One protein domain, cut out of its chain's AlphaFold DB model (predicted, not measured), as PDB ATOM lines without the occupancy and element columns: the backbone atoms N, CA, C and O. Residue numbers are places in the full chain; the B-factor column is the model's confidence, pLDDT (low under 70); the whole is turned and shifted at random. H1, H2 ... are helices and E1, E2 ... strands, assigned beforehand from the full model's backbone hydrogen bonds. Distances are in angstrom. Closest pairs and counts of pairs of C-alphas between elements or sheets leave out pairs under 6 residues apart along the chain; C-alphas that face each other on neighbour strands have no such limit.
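This is residues 7 to 46 and 58 to 123 of the 130 residues of an uncharacterized protein of Candidatus Marinimicrobia bacterium CG08_land_8_20_14_0_20_45_22 (UniProt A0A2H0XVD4). The strands E1, E2 and E3 make a loose row, with H3 and H5 side by side over one side of it, H2 beside E1 and, past the ends of E1 and E2, H1 and H4 at a corner. Of the named strands, E2 and E3 are neighbours in a parallel sheet of order E2, E3, and E1 pairs with no named strand. The printed part has 106 residues, with five named helices and three named strands in the order E1, H1, H2, H3, E2, H4, H5, E3 along the chain; its class is mixed, helices and strands. It is compact, with a radius of gyration of the C-alphas of 14.1 A and spans of 41 by 36 by 21 A.

E1 is residues 7 to 11, with C-alpha 7 at (-12.849, 10.509, 16.052). H1 is residues 16 to 23 and H2 residues 30 to 42, 18.8 A long. H3, residues 61 to 74, is 20.0 A long from C-alpha 61 at (7.766, 19.742, 30.530). E2 is residues 78 to 83, 16.3 A long, H4 residues 88 to 95, H5 residues 105 to 115, 15.2 A long, and E3 residues 120 to 122, ending at C-alpha 122 (-6.650, 23.912, 15.130).

E2 and E3 are parallel at 27 degrees, with N 79 and O 120 2.9 A apart and N 122 and O 79 2.8 A apart, within hydrogen-bond range. E2, H4, H5 and E3 form a strand-helix-strand unit, parallel neighbour strands with helices between them along the chain, with a right-handed crossover. E1 pairs with no named strand, but E1 and E2 are near each other, with 7 pairs of C-alphas within 10 A. H5 is near E2, with 5 such pairs. H3 and H5 are close but not clearly touching, the C-alphas of Ile 64 and Met 108 being closest at 7.3 A. H2, with residues 37 to 41 alone, only just touches H3, with 3 pairs of C-alphas within 8 A; the closest are those of Arg 38 and Tyr 74, 6.3 A apart. H1 touches H4 at a steep tilt of 48 degrees, opposite ways, with the C-alphas of Phe 18 and Met 95 closest at 6.0 A. In H1, H2, H3, H4 and H5 every O i to N i+4 pair is within hydrogen-bond range.

The C-alphas of Leu 43 and Glu 89 are the two farthest apart, at 41.5 A. Residues 47 to 57 are not printed, and C-alphas 46 and 58 are 23.6 A apart across this cut, in the link from H2 to H3. Of the links that are printed whole, none is long. Residues 85 to 90, of which 88 to 90 belong to H4, stand free. The mean pLDDT of the printed part is 95.5, and no printed residue is under 70.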
ATOM      1  N   MET A   7     -12.587  10.461  14.616       94.44
ATOM      2  CA  MET A   7     -12.849  10.509  16.052       94.44
ATOM      3  C   MET A   7     -12.314  11.826  16.620       94.44
ATOM      4  O   MET A   7     -11.265  12.334  16.209       94.44
ATOM      5  N   ARG A   8     -13.023  12.369  17.612       96.38
ATOM      6  CA  ARG A   8     -12.544  13.481  18.428       96.38
ATOM      7  C   ARG A   8     -12.525  13.090  19.897       96.38
ATOM      8  O   ARG A   8     -13.555  12.709  20.442       96.38
ATOM      9  N   VAL A   9     -11.379  13.277  20.538       96.94
ATOM     10  CA  VAL A   9     -11.202  13.083  21.980       96.94
ATOM     11  C   VAL A   9     -10.932  14.432  22.626       96.94
ATOM     12  O   VAL A   9     -10.124  15.207  22.124       96.94
ATOM     13  N   SER A  10     -11.603  14.737  23.734       97.19
ATOM     14  CA  SER A  10     -11.300  15.929  24.532       97.19
ATOM     15  C   SER A  10     -10.519  15.529  25.778       97.19
ATOM     16  O   SER A  10     -10.882  14.562  26.443       97.19
ATOM     17  N   MET A  11      -9.465  16.273  26.105       97.69
ATOM     18  CA  MET A  11      -8.662  16.049  27.311       97.69
ATOM     19  C   MET A  11      -8.070  17.366  27.825       97.69
ATOM     20  O   MET A  11      -7.811  18.274  27.037       97.69
ATOM     21  N   ASN A  12      -7.905  17.494  29.143       96.94
ATOM     22  CA  ASN A  12      -7.155  18.588  29.779       96.94
ATOM     23  C   ASN A  12      -5.672  18.230  29.949       96.94
ATOM     24  O   ASN A  12      -4.837  19.120  30.033       96.94
ATOM     25  N   SER A  13      -5.366  16.932  29.988       97.94
ATOM     26  CA  SER A  13      -4.021  16.400  30.143       97.94
ATOM     27  C   SER A  13      -3.891  15.063  29.415       97.94
ATOM     28  O   SER A  13      -4.846  14.283  29.343       97.94
ATOM     29  N   ALA A  14      -2.696  14.803  28.883       97.44
ATOM     30  CA  ALA A  14      -2.302  13.495  28.362       97.44
ATOM     31  C   ALA A  14      -1.690  12.588  29.453       97.44
ATOM     32  O   ALA A  14      -1.252  11.479  29.157       97.44
ATOM     33  N   ARG A  15      -1.640  13.037  30.712       97.56
ATOM     34  CA  ARG A  15      -1.256  12.227  31.871       97.56
ATOM     35  C   ARG A  15      -2.517  11.688  32.536       97.56
ATOM     36  O   ARG A  15      -3.416  12.448  32.887       97.56
ATOM     37  N   HIS A  16      -2.534  10.374  32.746       96.94
ATOM     38  CA  HIS A  16      -3.638   9.624  33.347       96.94
ATOM     39  C   HIS A  16      -4.231  10.318  34.589       96.94
ATOM     40  O   HIS A  16      -5.400  10.697  34.596       96.94
ATOM     41  N   ASP A  17      -3.401  10.577  35.601       96.25
ATOM     42  CA  ASP A  17      -3.876  11.067  36.900       96.25
ATOM     43  C   ASP A  17      -4.517  12.459  36.819       96.25
ATOM     44  O   ASP A  17      -5.482  12.751  37.524       96.25
ATOM     45  N   PHE A  18      -4.008  13.336  35.951       97.44
ATOM     46  CA  PHE A  18      -4.563  14.678  35.765       97.44
ATOM     47  C   PHE A  18      -5.811  14.683  34.888       97.44
ATOM     48  O   PHE A  18      -6.714  15.497  35.107       97.44
ATOM     49  N   TYR A  19      -5.887  13.764  33.925       97.50
ATOM     50  CA  TYR A  19      -7.111  13.530  33.176       97.50
ATOM     51  C   TYR A  19      -8.244  13.110  34.117       97.50
ATOM     52  O   TYR A  19      -9.314  13.720  34.115       97.50
ATOM     53  N   GLU A  20      -8.002  12.110  34.968       96.50
ATOM     54  CA  GLU A  20      -9.022  11.579  35.875       96.50
ATOM     55  C   GLU A  20      -9.431  12.576  36.961       96.50
ATOM     56  O   GLU A  20     -10.620  12.695  37.258       96.50
ATOM     57  N   LYS A  21      -8.488  13.361  37.503       95.75
ATOM     58  CA  LYS A  21      -8.798  14.441  38.460       95.75
ATOM     59  C   LYS A  21      -9.802  15.453  37.902       95.75
ATOM     60  O   LYS A  21     -10.666  15.927  38.647       95.75
ATOM     61  N   TYR A  22      -9.693  15.769  36.609       95.50
ATOM     62  CA  TYR A  22     -10.556  16.737  35.933       95.50
ATOM     63  C   TYR A  22     -11.865  16.120  35.424       95.50
ATOM     64  O   TYR A  22     -12.940  16.604  35.773       95.50
ATOM     65  N   TYR A  23     -11.800  15.054  34.619       94.81
ATOM     66  CA  TYR A  23     -12.990  14.456  33.997       94.81
ATOM     67  C   TYR A  23     -13.803  13.575  34.938       94.81
ATOM     68  O   TYR A  23     -14.997  13.401  34.699       94.81
ATOM     69  N   ARG A  24     -13.171  13.015  35.981       94.12
ATOM     70  CA  ARG A  24     -13.781  12.103  36.964       94.12
ATOM     71  C   ARG A  24     -14.696  11.067  36.297       94.12
ATOM     72  O   ARG A  24     -15.896  11.027  36.587       94.12
ATOM     73  N   PRO A  25     -14.167  10.286  35.341       93.25
ATOM     74  CA  PRO A  25     -14.995   9.414  34.531       93.25
ATOM     75  C   PRO A  25     -15.585   8.286  35.389       93.25
ATOM     76  O   PRO A  25     -14.923   7.742  36.267       93.25
ATOM     77  N   SER A  26     -16.856   7.954  35.158       90.56
ATOM     78  CA  SER A  26     -17.579   6.926  35.924       90.56
ATOM     79  C   SER A  26     -17.837   5.639  35.139       90.56
ATOM     80  O   SER A  26     -17.947   4.574  35.735       90.56
ATOM     81  N   ASN A  27     -17.922   5.735  33.809       93.44
ATOM     82  CA  ASN A  27     -18.309   4.634  32.916       93.44
ATOM     83  C   ASN A  27     -17.236   4.304  31.863       93.44
ATOM     84  O   ASN A  27     -17.509   3.569  30.920       93.44
ATOM     85  N   TYR A  28     -16.052   4.901  31.984       93.88
ATOM     86  CA  TYR A  28     -14.897   4.651  31.130       93.88
ATOM     87  C   TYR A  28     -13.623   5.000  31.901       93.88
ATOM     88  O   TYR A  28     -13.670   5.724  32.895       93.88
ATOM     89  N   SER A  29     -12.494   4.499  31.431       95.62
ATOM     90  CA  SER A  29     -11.162   4.813  31.938       95.62
ATOM     91  C   SER A  29     -10.365   5.604  30.907       95.62
ATOM     92  O   SER A  29     -10.687   5.626  29.715       95.62
ATOM     93  N   TYR A  30      -9.273   6.227  31.342       96.12
ATOM     94  CA  TYR A  30      -8.316   6.825  30.413       96.12
ATOM     95  C   TYR A  30      -7.750   5.787  29.423       96.12
ATOM     96  O   TYR A  30      -7.554   6.088  28.246       96.12
ATOM     97  N   SER A  31      -7.553   4.539  29.861       96.62
ATOM     98  CA  SER A  31      -7.111   3.443  28.992       96.62
ATOM     99  C   SER A  31      -8.119   3.114  27.889       96.62
ATOM    100  O   SER A  31      -7.700   2.875  26.758       96.62
ATOM    101  N   ASP A  32      -9.426   3.182  28.163       97.31
ATOM    102  CA  ASP A  32     -10.463   2.958  27.142       97.31
ATOM    103  C   ASP A  32     -10.416   4.025  26.036       97.31
ATOM    104  O   ASP A  32     -10.684   3.737  24.865       97.31
ATOM    105  N   ILE A  33     -10.029   5.259  26.379       97.00
ATOM    106  CA  ILE A  33      -9.824   6.341  25.405       97.00
ATOM    107  C   ILE A  33      -8.645   6.015  24.494       97.00
ATOM    108  O   ILE A  33      -8.758   6.134  23.274       97.00
ATOM    109  N   LEU A  34      -7.515   5.610  25.077       98.06
ATOM    110  CA  LEU A  34      -6.318   5.257  24.313       98.06
ATOM    111  C   LEU A  34      -6.571   4.066  23.388       98.06
ATOM    112  O   LEU A  34      -6.154   4.085  22.231       98.06
ATOM    113  N   GLU A  35      -7.307   3.068  23.868       97.94
ATOM    114  CA  GLU A  35      -7.703   1.912  23.070       97.94
ATOM    115  C   GLU A  35      -8.629   2.312  21.915       97.94
ATOM    116  O   GLU A  35      -8.432   1.894  20.774       97.94
ATOM    117  N   SER A  36      -9.584   3.207  22.173       96.56
ATOM    118  CA  SER A  36     -10.463   3.754  21.136       96.56
ATOM    119  C   SER A  36      -9.682   4.517  20.061       96.56
ATOM    120  O   SER A  36      -9.956   4.365  18.868       96.56
ATOM    121  N   ILE A  37      -8.671   5.299  20.463       97.88
ATOM    122  CA  ILE A  37      -7.747   5.969  19.539       97.88
ATOM    123  C   ILE A  37      -6.986   4.925  18.712       97.88
ATOM    124  O   ILE A  37      -6.948   5.040  17.488       97.88
ATOM    125  N   ARG A  38      -6.411   3.898  19.350       97.81
ATOM    126  CA  ARG A  38      -5.661   2.831  18.669       97.81
ATOM    127  C   ARG A  38      -6.506   2.160  17.590       97.81
ATOM    128  O   ARG A  38      -6.094   2.126  16.433       97.81
ATOM    129  N   VAL A  39      -7.703   1.695  17.952       96.81
ATOM    130  CA  VAL A  39      -8.636   1.033  17.026       96.81
ATOM    131  C   VAL A  39      -9.002   1.959  15.869       96.81
ATOM    132  O   VAL A  39      -8.976   1.541  14.713       96.81
ATOM    133  N   MET A  40      -9.281   3.237  16.146       96.00
ATOM    134  CA  MET A  40      -9.587   4.210  15.097       96.00
ATOM    135  C   MET A  40      -8.440   4.348  14.090       96.00
ATOM    136  O   MET A  40      -8.666   4.378  12.879       96.00
ATOM    137  N   LYS A  41      -7.199   4.407  14.578       96.00
ATOM    138  CA  LYS A  41      -6.010   4.539  13.728       96.00
ATOM    139  C   LYS A  41      -5.716   3.267  12.937       96.00
ATOM    140  O   LYS A  41      -5.338   3.375  11.774       96.00
ATOM    141  N   GLU A  42      -5.950   2.085  13.504       95.12
ATOM    142  CA  GLU A  42      -5.823   0.799  12.795       95.12
ATOM    143  C   GLU A  42      -6.811   0.658  11.637       95.12
ATOM    144  O   GLU A  42      -6.488   0.061  10.612       95.12
ATOM    145  N   LEU A  43      -7.988   1.269  11.764       94.62
ATOM    146  CA  LEU A  43      -8.980   1.345  10.692       94.62
ATOM    147  C   LEU A  43      -8.662   2.428   9.643       94.62
ATOM    148  O   LEU A  43      -9.439   2.618   8.708       94.62
ATOM    149  N   GLY A  44      -7.534   3.137   9.774       94.31
ATOM    150  CA  GLY A  44      -7.145   4.235   8.883       94.31
ATOM    151  C   GLY A  44      -7.909   5.538   9.136       94.31
ATOM    152  O   GLY A  44      -7.914   6.424   8.283       94.31
ATOM    153  N   GLY A  45      -8.562   5.652  10.292       95.38
ATOM    154  CA  GLY A  45      -9.366   6.798  10.679       95.38
ATOM    155  C   GLY A  45      -8.557   8.030  11.086       95.38
ATOM    156  O   GLY A  45      -7.389   7.955  11.484       95.38
ATOM    157  N   PHE A  46      -9.215   9.186  11.028       96.69
ATOM    158  CA  PHE A  46      -8.666  10.465  11.473       96.69
ATOM    159  C   PHE A  46      -8.937  10.690  12.964       96.69
ATOM    160  O   PHE A  46     -10.084  10.650  13.403       96.69
ATOM    161  N   THR A  58      -0.305  23.136  31.286       96.19
ATOM    162  CA  THR A  58      -0.224  22.357  30.034       96.19
ATOM    163  C   THR A  58       1.107  22.554  29.299       96.19
ATOM    164  O   THR A  58       1.534  21.687  28.544       96.19
ATOM    165  N   ASP A  59       1.772  23.687  29.516       96.88
ATOM    166  CA  ASP A  59       3.101  24.025  29.000       96.88
ATOM    167  C   ASP A  59       4.257  23.592  29.913       96.88
ATOM    168  O   ASP A  59       5.407  23.943  29.634       96.88
ATOM    169  N   GLN A  60       3.983  22.821  30.969       97.56
ATOM    170  CA  GLN A  60       5.016  22.173  31.775       97.56
ATOM    171  C   GLN A  60       5.710  21.047  30.983       97.56
ATOM    172  O   GLN A  60       5.054  20.343  30.205       97.56
ATOM    173  N   PRO A  61       7.020  20.815  31.185       97.44
ATOM    174  CA  PRO A  61       7.766  19.742  30.530       97.44
ATOM    175  C   PRO A  61       7.097  18.365  30.611       97.44
ATOM    176  O   PRO A  61       7.069  17.651  29.604       97.44
ATOM    177  N   GLY A  62       6.529  17.997  31.766       97.50
ATOM    178  CA  GLY A  62       5.828  16.724  31.937       97.50
ATOM    179  C   GLY A  62       4.569  16.584  31.072       97.50
ATOM    180  O   GLY A  62       4.342  15.524  30.487       97.50
ATOM    181  N   GLU A  63       3.771  17.647  30.946       98.06
ATOM    182  CA  GLU A  63       2.581  17.670  30.079       98.06
ATOM    183  C   GLU A  63       2.972  17.631  28.599       98.06
ATOM    184  O   GLU A  63       2.419  16.845  27.823       98.06
ATOM    185  N   ILE A  64       3.987  18.410  28.216       98.38
ATOM    186  CA  ILE A  64       4.515  18.425  26.848       98.38
ATOM    187  C   ILE A  64       4.995  17.031  26.452       98.38
ATOM    188  O   ILE A  64       4.578  16.519  25.415       98.38
ATOM    189  N   ALA A  65       5.821  16.388  27.282       98.44
ATOM    190  CA  ALA A  65       6.332  15.046  27.015       98.44
ATOM    191  C   ALA A  65       5.205  14.010  26.871       98.44
ATOM    192  O   ALA A  65       5.267  13.144  25.995       98.44
ATOM    193  N   ALA A  66       4.151  14.111  27.684       98.31
ATOM    194  CA  ALA A  66       2.993  13.229  27.584       98.31
ATOM    195  C   ALA A  66       2.241  13.414  26.253       98.31
ATOM    196  O   ALA A  66       1.918  12.429  25.586       98.31
ATOM    197  N   VAL A  67       2.022  14.659  25.819       98.56
ATOM    198  CA  VAL A  67       1.391  14.954  24.521       98.56
ATOM    199  C   VAL A  67       2.286  14.513  23.357       98.56
ATOM    200  O   VAL A  67       1.788  13.900  22.413       98.56
ATOM    201  N   GLU A  68       3.603  14.740  23.424       98.62
ATOM    202  CA  GLU A  68       4.555  14.238  22.420       98.62
ATOM    203  C   GLU A  68       4.477  12.710  22.287       98.62
ATOM    204  O   GLU A  68       4.458  12.187  21.172       98.62
ATOM    205  N   ASN A  69       4.411  11.992  23.410       98.56
ATOM    206  CA  ASN A  69       4.280  10.537  23.418       98.56
ATOM    207  C   ASN A  69       2.940  10.083  22.834       98.56
ATOM    208  O   ASN A  69       2.925   9.134  22.051       98.56
ATOM    209  N   LEU A  70       1.837  10.767  23.148       98.38
ATOM    210  CA  LEU A  70       0.524  10.478  22.567       98.38
ATOM    211  C   LEU A  70       0.550  10.628  21.036       98.38
ATOM    212  O   LEU A  70       0.119   9.724  20.320       98.38
ATOM    213  N   ILE A  71       1.115  11.731  20.529       98.44
ATOM    214  CA  ILE A  71       1.248  11.986  19.088       98.44
ATOM    215  C   ILE A  71       2.100  10.899  18.424       98.44
ATOM    216  O   ILE A  71       1.674  10.331  17.422       98.44
ATOM    217  N   LYS A  72       3.274  10.573  18.987       98.12
ATOM    218  CA  LYS A  72       4.191   9.554  18.438       98.12
ATOM    219  C   LYS A  72       3.580   8.157  18.428       98.12
ATOM    220  O   LYS A  72       3.754   7.428  17.460       98.12
ATOM    221  N   THR A  73       2.889   7.791  19.504       98.12
ATOM    222  CA  THR A  73       2.358   6.433  19.692       98.12
ATOM    223  C   THR A  73       1.175   6.168  18.772       98.12
ATOM    224  O   THR A  73       1.086   5.096  18.184       98.12
ATOM    225  N   TYR A  74       0.280   7.147  18.626       97.75
ATOM    226  CA  TYR A  74      -0.989   6.952  17.926       97.75
ATOM    227  C   TYR A  74      -1.084   7.686  16.589       97.75
ATOM    228  O   TYR A  74      -2.094   7.569  15.904       97.75
ATOM    229  N   ASN A  75      -0.058   8.436  16.183       96.94
ATOM    230  CA  ASN A  75      -0.074   9.234  14.957       96.94
ATOM    231  C   ASN A  75      -1.316  10.147  14.884       96.94
ATOM    232  O   ASN A  75      -2.123  10.065  13.956       96.94
ATOM    233  N   ILE A  76      -1.495  10.962  15.928       98.38
ATOM    234  CA  ILE A  76      -2.591  11.934  16.035       98.38
ATOM    235  C   ILE A  76      -2.533  12.909  14.856       98.38
ATOM    236  O   ILE A  76      -1.473  13.451  14.552       98.38
ATOM    237  N   ASP A  77      -3.677  13.167  14.223       98.12
ATOM    238  CA  ASP A  77      -3.727  13.938  12.980       98.12
ATOM    239  C   ASP A  77      -3.933  15.440  13.218       98.12
ATOM    240  O   ASP A  77      -3.435  16.273  12.461       98.12
ATOM    241  N   LEU A  78      -4.662  15.810  14.277       97.94
ATOM    242  CA  LEU A  78      -5.013  17.198  14.588       97.94
ATOM    243  C   LEU A  78      -5.062  17.435  16.097       97.94
ATOM    244  O   LEU A  78      -5.749  16.708  16.811       97.94
ATOM    245  N   ILE A  79      -4.458  18.527  16.569       98.12
ATOM    246  CA  ILE A  79      -4.753  19.083  17.897       98.12
ATOM    247  C   ILE A  79      -5.471  20.421  17.753       98.12
ATOM    248  O   ILE A  79      -4.957  21.364  17.154       98.12
ATOM    249  N   GLN A  80      -6.663  20.516  18.336       96.94
ATOM    250  CA  GLN A  80      -7.394  21.760  18.546       96.94
ATOM    251  C   GLN A  80      -7.050  22.307  19.932       96.94
ATOM    252  O   GLN A  80      -7.453  21.736  20.945       96.94
ATOM    253  N   TRP A  81      -6.326  23.424  19.972       95.75
ATOM    254  CA  TRP A  81      -5.914  24.074  21.217       95.75
ATOM    255  C   TRP A  81      -7.054  24.956  21.738       95.75
ATOM    256  O   TRP A  81      -7.501  25.876  21.046       95.75
ATOM    257  N   ARG A  82      -7.556  24.690  22.946       94.75
ATOM    258  CA  ARG A  82      -8.680  25.434  23.542       94.75
ATOM    259  C   ARG A  82      -8.318  25.959  24.909       94.75
ATOM    260  O   ARG A  82      -7.897  25.177  25.739       94.75
ATOM    261  N   ASN A  83      -8.547  27.239  25.176       92.94
ATOM    262  CA  ASN A  83      -8.370  27.760  26.530       92.94
ATOM    263  C   ASN A  83      -9.289  27.008  27.493       92.94
ATOM    264  O   ASN A  83     -10.489  26.861  27.227       92.94
ATOM    265  N   LEU A  84      -8.723  26.533  28.597       92.38
ATOM    266  CA  LEU A  84      -9.498  26.014  29.704       92.38
ATOM    267  C   LEU A  84     -10.054  27.199  30.503       92.38
ATOM    268  O   LEU A  84      -9.366  27.783  31.334       92.38
ATOM    269  N   ASN A  85     -11.297  27.576  30.215       89.44
ATOM    270  CA  ASN A  85     -11.973  28.691  30.881       89.44
ATOM    271  C   ASN A  85     -12.592  28.215  32.203       89.44
ATOM    272  O   ASN A  85     -13.795  27.965  32.275       89.44
ATOM    273  N   ILE A  86     -11.755  28.050  33.223       91.75
ATOM    274  CA  ILE A  86     -12.146  27.617  34.566       91.75
ATOM    275  C   ILE A  86     -11.501  28.521  35.616       91.75
ATOM    276  O   ILE A  86     -10.572  29.263  35.301       91.75
ATOM    277  N   ASP A  87     -11.995  28.458  36.851       93.94
ATOM    278  CA  ASP A  87     -11.365  29.126  37.983       93.94
ATOM    279  C   ASP A  87      -9.904  28.640  38.153       93.94
ATOM    280  O   ASP A  87      -9.683  27.431  38.309       93.94
ATOM    281  N   PRO A  88      -8.903  29.542  38.068       91.31
ATOM    282  CA  PRO A  88      -7.496  29.159  38.119       91.31
ATOM    283  C   PRO A  88      -7.062  28.546  39.450       91.31
ATOM    284  O   PRO A  88      -6.273  27.603  39.443       91.31
ATOM    285  N   GLU A  89      -7.571  29.063  40.571       92.06
ATOM    286  CA  GLU A  89      -7.209  28.595  41.913       92.06
ATOM    287  C   GLU A  89      -7.740  27.180  42.120       92.06
ATOM    288  O   GLU A  89      -6.979  26.261  42.427       92.06
ATOM    289  N   TRP A  90      -9.020  26.966  41.807       93.44
ATOM    290  CA  TRP A  90      -9.642  25.648  41.873       93.44
ATOM    291  C   TRP A  90      -8.933  24.623  40.984       93.44
ATOM    292  O   TRP A  90      -8.735  23.475  41.393       93.44
ATOM    293  N   TYR A  91      -8.565  25.002  39.755       94.56
ATOM    294  CA  TYR A  91      -7.895  24.080  38.838       94.56
ATOM    295  C   TYR A  91      -6.514  23.696  39.362       94.56
ATOM    296  O   TYR A  91      -6.157  22.517  39.328       94.56
ATOM    297  N   TRP A  92      -5.768  24.663  39.899       91.50
ATOM    298  CA  TRP A  92      -4.454  24.418  40.480       91.50
ATOM    299  C   TRP A  92      -4.526  23.492  41.695       91.50
ATOM    300  O   TRP A  92      -3.822  22.482  41.741       91.50
ATOM    301  N   GLU A  93      -5.444  23.765  42.625       93.06
ATOM    302  CA  GLU A  93      -5.697  22.917  43.795       93.06
ATOM    303  C   GLU A  93      -6.131  21.502  43.395       93.06
ATOM    304  O   GLU A  93      -5.661  20.511  43.956       93.06
ATOM    305  N   THR A  94      -7.005  21.391  42.390       94.19
ATOM    306  CA  THR A  94      -7.519  20.099  41.916       94.19
ATOM    307  C   THR A  94      -6.434  19.279  41.228       94.19
ATOM    308  O   THR A  94      -6.338  18.068  41.456       94.19
ATOM    309  N   MET A  95      -5.620  19.904  40.371       94.75
ATOM    310  CA  MET A  95      -4.528  19.209  39.694       94.75
ATOM    311  C   MET A  95      -3.441  18.813  40.689       94.75
ATOM    312  O   MET A  95      -2.954  17.680  40.612       94.75
ATOM    313  N   ASN A  96      -3.106  19.693  41.640       92.50
ATOM    314  CA  ASN A  96      -2.002  19.520  42.585       92.50
ATOM    315  C   ASN A  96      -0.742  19.009  41.858       92.50
ATOM    316  O   ASN A  96      -0.200  17.945  42.176       92.50
ATOM    317  N   SER A  97      -0.393  19.693  40.762       87.31
ATOM    318  CA  SER A  97       0.737  19.334  39.902       87.31
ATOM    319  C   SER A  97       2.055  19.662  40.602       87.31
ATOM    320  O   SER A  97       2.098  20.633  41.358       87.31
ATOM    321  N   PRO A  98       3.145  18.919  40.337       86.31
ATOM    322  CA  PRO A  98       4.480  19.392  40.672       86.31
ATOM    323  C   PRO A  98       4.724  20.804  40.123       86.31
ATOM    324  O   PRO A  98       4.273  21.151  39.026       86.31
ATOM    325  N   GLU A  99       5.460  21.612  40.883       85.12
ATOM    326  CA  GLU A  99       5.919  22.914  40.409       85.12
ATOM    327  C   GLU A  99       7.007  22.709  39.350       85.12
ATOM    328  O   GLU A  99       8.182  22.501  39.650       85.12
ATOM    329  N   GLU A 100       6.591  22.740  38.088       91.75
ATOM    330  CA  GLU A 100       7.465  22.794  36.925       91.75
ATOM    331  C   GLU A 100       7.255  24.136  36.210       91.75
ATOM    332  O   GLU A 100       6.121  24.596  36.050       91.75
ATOM    333  N   GLU A 101       8.341  24.767  35.762       93.00
ATOM    334  CA  GLU A 101       8.261  26.012  34.998       93.00
ATOM    335  C   GLU A 101       7.734  25.729  33.584       93.00
ATOM    336  O   GLU A 101       8.339  24.987  32.806       93.00
ATOM    337  N   GLY A 102       6.580  26.314  33.260       95.25
ATOM    338  CA  GLY A 102       5.990  26.229  31.931       95.25
ATOM    339  C   GLY A 102       6.738  27.095  30.918       95.25
ATOM    340  O   GLY A 102       7.159  28.210  31.221       95.25
ATOM    341  N   ILE A 103       6.875  26.615  29.680       97.06
ATOM    342  CA  ILE A 103       7.588  27.363  28.626       97.06
ATOM    343  C   ILE A 103       6.727  28.433  27.935       97.06
ATOM    344  O   ILE A 103       7.207  29.121  27.032       97.06
ATOM    345  N   GLY A 104       5.452  28.560  28.302       96.12
ATOM    346  CA  GLY A 104       4.445  29.367  27.624       96.12
ATOM    347  C   GLY A 104       3.705  28.588  26.532       96.12
ATOM    348  O   GLY A 104       4.313  27.954  25.667       96.12
ATOM    349  N   ILE A 105       2.370  28.717  26.492       95.44
ATOM    350  CA  ILE A 105       1.494  28.025  25.521       95.44
ATOM    351  C   ILE A 105       1.926  28.248  24.063       95.44
ATOM    352  O   ILE A 105       1.895  27.317  23.259       95.44
ATOM    353  N   ARG A 106       2.350  29.467  23.697       94.25
ATOM    354  CA  ARG A 106       2.812  29.758  22.328       94.25
ATOM    355  C   ARG A 106       4.063  28.952  21.975       94.25
ATOM    356  O   ARG A 106       4.070  28.289  20.944       94.25
ATOM    357  N   ASN A 107       5.067  28.964  22.849       96.44
ATOM    358  CA  ASN A 107       6.318  28.236  22.638       96.44
ATOM    359  C   ASN A 107       6.083  26.724  22.600       96.44
ATOM    360  O   ASN A 107       6.681  26.029  21.785       96.44
ATOM    361  N   MET A 108       5.166  26.218  23.428       97.25
ATOM    362  CA  MET A 108       4.713  24.830  23.368       97.25
ATOM    363  C   MET A 108       4.101  24.483  22.000       97.25
ATOM    364  O   MET A 108       4.490  23.489  21.389       97.25
ATOM    365  N   ILE A 109       3.164  25.290  21.494       96.06
ATOM    366  CA  ILE A 109       2.532  25.042  20.186       96.06
ATOM    367  C   ILE A 109       3.569  25.108  19.057       96.06
ATOM    368  O   ILE A 109       3.555  24.253  18.170       96.06
ATOM    369  N   ASP A 110       4.477  26.083  19.088       95.94
ATOM    370  CA  ASP A 110       5.531  26.223  18.079       95.94
ATOM    371  C   ASP A 110       6.531  25.058  18.131       95.94
ATOM    372  O   ASP A 110       6.926  24.544  17.083       95.94
ATOM    373  N   ARG A 111       6.852  24.548  19.327       97.44
ATOM    374  CA  ARG A 111       7.609  23.299  19.492       97.44
ATOM    375  C   ARG A 111       6.901  22.134  18.807       97.44
ATOM    376  O   ARG A 111       7.524  21.454  17.998       97.44
ATOM    377  N   PHE A 112       5.606  21.928  19.059       97.69
ATOM    378  CA  PHE A 112       4.861  20.838  18.421       97.69
ATOM    379  C   PHE A 112       4.824  20.953  16.893       97.69
ATOM    380  O   PHE A 112       4.976  19.938  16.219       97.69
ATOM    381  N   ARG A 113       4.705  22.169  16.345       96.12
ATOM    382  CA  ARG A 113       4.759  22.409  14.890       96.12
ATOM    383  C   ARG A 113       6.091  21.991  14.274       96.12
ATOM    384  O   ARG A 113       6.113  21.442  13.177       96.12
ATOM    385  N   VAL A 114       7.197  22.262  14.968       97.44
ATOM    386  CA  VAL A 114       8.545  21.896  14.507       97.44
ATOM    387  C   VAL A 114       8.791  20.395  14.668       97.44
ATOM    388  O   VAL A 114       9.338  19.762  13.769       97.44
ATOM    389  N   THR A 115       8.388  19.812  15.799       97.81
ATOM    390  CA  THR A 115       8.625  18.394  16.109       97.81
ATOM    391  C   THR A 115       7.730  17.453  15.299       97.81
ATOM    392  O   THR A 115       8.165  16.355  14.952       97.81
ATOM    393  N   PHE A 116       6.504  17.868  14.969       97.94
ATOM    394  CA  PHE A 116       5.516  17.057  14.257       97.94
ATOM    395  C   PHE A 116       4.952  17.811  13.046       97.94
ATOM    396  O   PHE A 116       3.816  18.277  13.085       97.94
ATOM    397  N   PRO A 117       5.698  17.910  11.932       96.12
ATOM    398  CA  PRO A 117       5.282  18.702  10.769       96.12
ATOM    399  C   PRO A 117       3.989  18.211  10.095       96.12
ATOM    400  O   PRO A 117       3.344  18.974   9.382       96.12
ATOM    401  N   ASN A 118       3.599  16.951  10.320       95.75
ATOM    402  CA  ASN A 118       2.355  16.375   9.800       95.75
ATOM    403  C   ASN A 118       1.150  16.598  10.730       95.75
ATOM    404  O   ASN A 118       0.017  16.341  10.326       95.75
ATOM    405  N   LEU A 119       1.383  17.055  11.965       97.88
ATOM    406  CA  LEU A 119       0.321  17.352  12.914       97.88
ATOM    407  C   LEU A 119      -0.391  18.631  12.490       97.88
ATOM    408  O   LEU A 119       0.217  19.691  12.343       97.88
ATOM    409  N   GLN A 120      -1.707  18.560  12.335       97.06
ATOM    410  CA  GLN A 120      -2.503  19.751  12.094       97.06
ATOM    411  C   GLN A 120      -2.764  20.480  13.416       97.06
ATOM    412  O   GLN A 120      -2.948  19.871  14.472       97.06
ATOM    413  N   HIS A 121      -2.825  21.810  13.363       95.12
ATOM    414  CA  HIS A 121      -3.079  22.651  14.532       95.12
ATOM    415  C   HIS A 121      -4.351  23.477  14.321       95.12
ATOM    416  O   HIS A 121      -4.391  24.385  13.493       95.12
ATOM    417  N   GLY A 122      -5.392  23.174  15.096       88.75
ATOM    418  CA  GLY A 122      -6.650  23.912  15.130       88.75
ATOM    419  C   GLY A 122      -6.570  25.141  16.037       88.75
ATOM    420  O   GLY A 122      -5.910  25.118  17.068       88.75
ATOM    421  N   TYR A 123      -7.264  26.210  15.647       74.00
ATOM    422  CA  TYR A 123      -7.143  27.565  16.200       74.00
ATOM    423  C   TYR A 123      -7.098  27.655  17.739       74.00
ATOM    424  O   TYR A 123      -8.077  27.327  18.410       74.00
TER     425      TYR A 123